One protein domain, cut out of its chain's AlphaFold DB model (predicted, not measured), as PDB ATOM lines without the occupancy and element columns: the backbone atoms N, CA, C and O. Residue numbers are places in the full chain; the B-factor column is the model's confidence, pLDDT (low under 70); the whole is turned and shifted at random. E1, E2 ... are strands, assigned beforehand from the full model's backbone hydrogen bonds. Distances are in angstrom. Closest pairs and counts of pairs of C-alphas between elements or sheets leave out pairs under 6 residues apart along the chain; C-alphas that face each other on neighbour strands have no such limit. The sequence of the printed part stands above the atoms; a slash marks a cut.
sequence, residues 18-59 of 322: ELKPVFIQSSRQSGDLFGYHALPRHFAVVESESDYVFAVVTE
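AT A GLANCE: This is residues 18 to 59 of the 322 residues of an uncharacterized protein of Psychrobacter sp. Rd 27.2 (UniProt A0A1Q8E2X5). This is a small, strongly twisted sheet of three strands, with the sharply bent E2 in the middle, E1 along one side and E3 along the other. E2 makes an arch beside E1: its first part pairs with the end of E1, and its part after the bend at residue 41 lies between the beginning of E1 and E3. The loop between E1 and E2 reaches out at one end, where residues 28 to 33 stick out. The printed part has 42 residues, with no named helix and three named strands, E1, E2 and E3 along the chain; the sheet's order is E1, E2, E3, antiparallel throughout, and the class is all strand. The whole is loose, with a radius of gyration of the C-alphas of 12.0 A, and only just flat, with spans of 32 by 22 by 11 A.

HOW THE PARTS SIT: Begin with the inner strand E2, residues 36 to 47, which bends by 101 degrees at residue 41. Beside it is the edge strand E1, residues 18 to 25, antiparallel to E2, with 143 degrees between their directions. Look at the bend's two sides: C-alphas 23 and 38 face each other at 4.2 A, and C-alphas 19 and 45 at 4.9 A. N 39 and O 22, 2.8 A apart, and N 44 and O 20, 2.8 A apart, are within hydrogen-bond range. The other edge strand is E3, residues 53 to 58, antiparallel to E2 at 128 degrees. There C-alphas 44 and 56 face each other at 4.5 A, and N 45 and O 55, 2.8 A apart, are within hydrogen-bond range. E1 and E2 form a hairpin, and so do E2 and E3; in sequence the three strands are a meander, each the antiparallel neighbour of the one before. The closest C-alphas of E1 and E3, those of Val 22 and Val 56, are 8.0 A apart.

IN THESE COORDINATES: Find C-alpha 18 at (227.015, 190.361, 160.246); from there E1 runs 22.3 A to C-alpha 25 at (205.069, 189.823, 163.908). E2 begins at C-alpha 36, at (207.188, 187.280, 166.846), and also measures 22.3 A from first to last C-alpha, over 12 residues. E3 measures 14.4 A, from Val 53 to Thr 58, and its last C-alpha is at (218.275, 184.477, 151.879).

THE WHOLE: The two C-alphas farthest apart are those of Gln 29 and Glu 49, at 33.7 A. The printed part, residues 18 to 59, has no cut. The link from E1 to E2, with 10 residues, is short, and the link from E2 to E3, with 5 residues, is tight. Look in the B-factor column for the model's confidence: the mean pLDDT of the printed part is 84.1, and residues 27 to 34 are under 70.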
ATOM      1  N   GLU A  18     227.468 191.693 159.853       95.06
ATOM      2  CA  GLU A  18     227.015 190.361 160.246       95.06
ATOM      3  C   GLU A  18     225.655 190.011 159.638       95.06
ATOM      4  O   GLU A  18     224.882 190.876 159.215       95.06
ATOM      5  N   LEU A  19     225.354 188.711 159.612       94.50
ATOM      6  CA  LEU A  19     224.023 188.199 159.303       94.50
ATOM      7  C   LEU A  19     223.256 187.952 160.603       94.50
ATOM      8  O   LEU A  19     223.630 187.077 161.383       94.50
ATOM      9  N   LYS A  20     222.154 188.677 160.812       94.19
ATOM     10  CA  LYS A  20     221.253 188.491 161.960       94.19
ATOM     11  C   LYS A  20     219.923 187.857 161.524       94.19
ATOM     12  O   LYS A  20     219.460 188.122 160.414       94.19
ATOM     13  N   PRO A  21     219.286 187.007 162.349       93.06
ATOM     14  CA  PRO A  21     217.966 186.453 162.038       93.06
ATOM     15  C   PRO A  21     216.902 187.556 161.938       93.06
ATOM     16  O   PRO A  21     216.913 188.512 162.711       93.06
ATOM     17  N   VAL A  22     215.962 187.411 161.000       92.88
ATOM     18  CA  VAL A  22     214.818 188.328 160.841       92.88
ATOM     19  C   VAL A  22     213.588 187.729 161.507       92.88
ATOM     20  O   VAL A  22     213.318 186.543 161.338       92.88
ATOM     21  N   PHE A  23     212.815 188.549 162.214       89.88
ATOM     22  CA  PHE A  23     211.562 188.143 162.848       89.88
ATOM     23  C   PHE A  23     210.380 188.891 162.231       89.88
ATOM     24  O   PHE A  23     210.492 190.066 161.888       89.88
ATOM     25  N   ILE A  24     209.240 188.213 162.097       86.44
ATOM     26  CA  ILE A  24     207.973 188.809 161.664       86.44
ATOM     27  C   ILE A  24     206.958 188.738 162.799       86.44
ATOM     28  O   ILE A  24     206.902 187.749 163.530       86.44
ATOM     29  N   GLN A  25     206.165 189.796 162.949       83.56
ATOM     30  CA  GLN A  25     205.069 189.823 163.908       83.56
ATOM     31  C   GLN A  25     203.894 189.004 163.370       83.56
ATOM     32  O   GLN A  25     203.438 189.212 162.243       83.56
ATOM     33  N   SER A  26     203.380 188.088 164.182       75.69
ATOM     34  CA  SER A  26     202.154 187.368 163.882       75.69
ATOM     35  C   SER A  26     200.959 188.298 163.964       75.69
ATOM     36  O   SER A  26     200.736 188.954 164.977       75.69
ATOM     37  N   SER A  27     200.117 188.275 162.935       65.69
ATOM     38  CA  SER A  27     198.777 188.861 163.001       65.69
ATOM     39  C   SER A  27     197.788 187.994 163.789       65.69
ATOM     40  O   SER A  27     196.679 188.436 164.084       65.69
ATOM     41  N   ARG A  28     198.161 186.752 164.132       61.19
ATOM     42  CA  ARG A  28     197.329 185.833 164.910       61.19
ATOM     43  C   ARG A  28     197.787 185.845 166.362       61.19
ATOM     44  O   ARG A  28     198.936 185.518 166.641       61.19
ATOM     45  N   GLN A  29     196.866 186.177 167.272       55.72
ATOM     46  CA  GLN A  29     197.008 185.946 168.711       55.72
ATOM     47  C   GLN A  29     197.270 184.453 168.949       55.72
ATOM     48  O   GLN A  29     196.355 183.647 169.074       55.72
ATOM     49  N   SER A  30     198.537 184.074 168.942       51.72
ATOM     50  CA  SER A  30     199.024 182.807 169.465       51.72
ATOM     51  C   SER A  30     199.740 183.153 170.761       51.72
ATOM     52  O   SER A  30     200.398 184.187 170.831       51.72
ATOM     53  N   GLY A  31     199.522 182.351 171.803       55.75
ATOM     54  CA  GLY A  31     199.889 182.633 173.196       55.75
ATOM     55  C   GLY A  31     201.388 182.739 173.508       55.75
ATOM     56  O   GLY A  31     201.766 182.535 174.656       55.75
ATOM     57  N   ASP A  32     202.230 183.053 172.525       58.44
ATOM     58  CA  ASP A  32     203.615 183.457 172.737       58.44
ATOM     59  C   ASP A  32     203.657 184.910 173.219       58.44
ATOM     60  O   ASP A  32     203.118 185.806 172.568       58.44
ATOM     61  N   LEU A  33     204.348 185.149 174.340       56.12
ATOM     62  CA  LEU A  33     204.403 186.431 175.063       56.12
ATOM     63  C   LEU A  33     204.796 187.658 174.218       56.12
ATOM     64  O   LEU A  33     204.580 188.783 174.661       56.12
ATOM     65  N   PHE A  34     205.360 187.464 173.023       64.50
ATOM     66  CA  PHE A  34     205.841 188.548 172.164       64.50
ATOM     67  C   PHE A  34     205.271 188.527 170.740       64.50
ATOM     68  O   PHE A  34     205.444 189.499 170.016       64.50
ATOM     69  N   GLY A  35     204.573 187.466 170.314       72.69
ATOM     70  CA  GLY A  35     203.948 187.409 168.987       72.69
ATOM     71  C   GLY A  35     204.905 187.546 167.790       72.69
ATOM     72  O   GLY A  35     204.445 187.915 166.714       72.69
ATOM     73  N   TYR A  36     206.205 187.267 167.940       80.69
ATOM     74  CA  TYR A  36     207.188 187.280 166.846       80.69
ATOM     75  C   TYR A  36     207.682 185.866 166.532       80.69
ATOM     76  O   TYR A  36     207.950 185.085 167.440       80.69
ATOM     77  N   HIS A  37     207.878 185.556 165.249       84.88
ATOM     78  CA  HIS A  37     208.525 184.316 164.805       84.88
ATOM     79  C   HIS A  37     209.699 184.629 163.888       84.88
ATOM     80  O   HIS A  37     209.603 185.515 163.037       84.88
ATOM     81  N   ALA A  38     210.785 183.868 164.027       86.94
ATOM     82  CA  ALA A  38     211.899 183.933 163.092       86.94
ATOM     83  C   ALA A  38     211.414 183.535 161.691       86.94
ATOM     84  O   ALA A  38     210.755 182.507 161.530       86.94
ATOM     85  N   LEU A  39     211.747 184.337 160.682       88.75
ATOM     86  CA  LEU A  39     211.473 184.034 159.286       88.75
ATOM     87  C   LEU A  39     212.541 183.047 158.790       88.75
ATOM     88  O   LEU A  39     213.706 183.431 158.641       88.75
ATOM     89  N   PRO A  40     212.192 181.775 158.520       88.19
ATOM     90  CA  PRO A  40     213.192 180.781 158.163       88.19
ATOM     91  C   PRO A  40     213.923 181.174 156.879       88.19
ATOM     92  O   PRO A  40     213.317 181.704 155.944       88.19
ATOM     93  N   ARG A  41     215.222 180.863 156.811       90.56
ATOM     94  CA  ARG A  41     216.080 181.070 155.627       90.56
ATOM     95  C   ARG A  41     216.271 182.539 155.223       90.56
ATOM     96  O   ARG A  41     216.792 182.778 154.135       90.56
ATOM     97  N   HIS A  42     215.871 183.498 156.062       93.69
ATOM     98  CA  HIS A  42     216.036 184.932 155.830       93.69
ATOM     99  C   HIS A  42     216.889 185.571 156.924       93.69
ATOM    100  O   HIS A  42     216.705 185.307 158.111       93.69
ATOM    101  N   PHE A  43     217.802 186.441 156.505       94.81
ATOM    102  CA  PHE A  43     218.761 187.105 157.377       94.81
ATOM    103  C   PHE A  43     218.858 188.583 157.013       94.81
ATOM    104  O   PHE A  43     218.776 188.946 155.840       94.81
ATOM    105  N   ALA A  44     219.030 189.437 158.010       95.19
ATOM    106  CA  ALA A  44     219.382 190.830 157.830       95.19
ATOM    107  C   ALA A  44     220.904 190.942 157.735       95.19
ATOM    108  O   ALA A  44     221.612 190.359 158.552       95.19
ATOM    109  N   VAL A  45     221.396 191.698 156.758       95.62
ATOM    110  CA  VAL A  45     222.782 192.173 156.722       95.62
ATOM    111  C   VAL A  45     222.834 193.444 157.562       95.62
ATOM    112  O   VAL A  45     222.136 194.409 157.240       95.62
ATOM    113  N   VAL A  46     223.609 193.433 158.644       94.81
ATOM    114  CA  VAL A  46     223.583 194.479 159.676       94.81
ATOM    115  C   VAL A  46     224.994 194.981 159.957       94.81
ATOM    116  O   VAL A  46     225.912 194.173 160.062       94.81
ATOM    117  N   GLU A  47     225.163 196.296 160.095       94.31
ATOM    118  CA  GLU A  47     226.372 196.876 160.696       94.31
ATOM    119  C   GLU A  47     226.352 196.611 162.204       94.31
ATOM    120  O   GLU A  47     225.468 197.099 162.910       94.31
ATOM    121  N   SER A  48     227.311 195.831 162.703       91.06
ATOM    122  CA  SER A  48     227.253 195.293 164.069       91.06
ATOM    123  C   SER A  48     227.275 196.365 165.160       91.06
ATOM    124  O   SER A  48     226.719 196.147 166.230       91.06
ATOM    125  N   GLU A  49     227.905 197.512 164.899       89.88
ATOM    126  CA  GLU A  49     228.064 198.596 165.878       89.88
ATOM    127  C   GLU A  49     226.836 199.506 165.986       89.88
ATOM    128  O   GLU A  49     226.555 200.040 167.057       89.88
ATOM    129  N   SER A  50     226.115 199.708 164.882       89.31
ATOM    130  CA  SER A  50     224.991 200.650 164.806       89.31
ATOM    131  C   SER A  50     223.624 199.962 164.785       89.31
ATOM    132  O   SER A  50     222.599 200.639 164.857       89.31
ATOM    133  N   ASP A  51     223.604 198.633 164.628       89.06
ATOM    134  CA  ASP A  51     222.419 197.832 164.308       89.06
ATOM    135  C   ASP A  51     221.664 198.317 163.053       89.06
ATOM    136  O   ASP A  51     220.502 197.970 162.818       89.06
ATOM    137  N   TYR A  52     222.332 199.095 162.193       93.12
ATOM    138  CA  TYR A  52     221.758 199.556 160.941       93.12
ATOM    139  C   TYR A  52     221.596 198.389 159.965       93.12
ATOM    140  O   TYR A  52     222.554 197.700 159.607       93.12
ATOM    141  N   VAL A  53     220.363 198.177 159.504       94.12
ATOM    142  CA  VAL A  53     220.025 197.112 158.556       94.12
ATOM    143  C   VAL A  53     220.229 197.604 157.126       94.12
ATOM    144  O   VAL A  53     219.529 198.504 156.662       94.12
ATOM    145  N   PHE A  54     221.134 196.959 156.391       94.25
ATOM    146  CA  PHE A  54     221.392 197.271 154.984       94.25
ATOM    147  C   PHE A  54     220.394 196.612 154.034       94.25
ATOM    148  O   PHE A  54     219.926 197.236 153.081       94.25
ATOM    149  N   ALA A  55     220.114 195.327 154.252       94.25
ATOM    150  CA  ALA A  55     219.251 194.524 153.395       94.25
ATOM    151  C   ALA A  55     218.775 193.256 154.106       94.25
ATOM    152  O   ALA A  55     219.388 192.793 155.066       94.25
ATOM    153  N   VAL A  56     217.720 192.647 153.561       93.56
ATOM    154  CA  VAL A  56     217.323 191.270 153.875       93.56
ATOM    155  C   VAL A  56     217.743 190.353 152.725       93.56
ATOM    156  O   VAL A  56     217.523 190.646 151.540       93.56
ATOM    157  N   VAL A  57     218.374 189.240 153.081       91.19
ATOM    158  CA  VAL A  57     218.933 188.232 152.179       91.19
ATOM    159  C   VAL A  57     218.425 186.841 152.544       91.19
ATOM    160  O   VAL A  57     217.863 186.631 153.618       91.19
ATOM    161  N   THR A  58     218.614 185.884 151.640       90.38
ATOM    162  CA  THR A  58     218.275 184.477 151.879       90.38
ATOM    163  C   THR A  58     219.511 183.673 152.281       90.38
ATOM    164  O   THR A  58     220.638 184.126 152.110       90.38
ATOM    165  N   GLU A  59     219.325 182.447 152.766       85.69
ATOM    166  CA  GLU A  59     220.398 181.526 153.201       85.69
ATOM    167  C   GLU A  59     221.501 181.222 152.164       85.69
ATOM    168  O   GLU A  59     222.553 180.671 152.502       85.69
TER     169      GLU A  59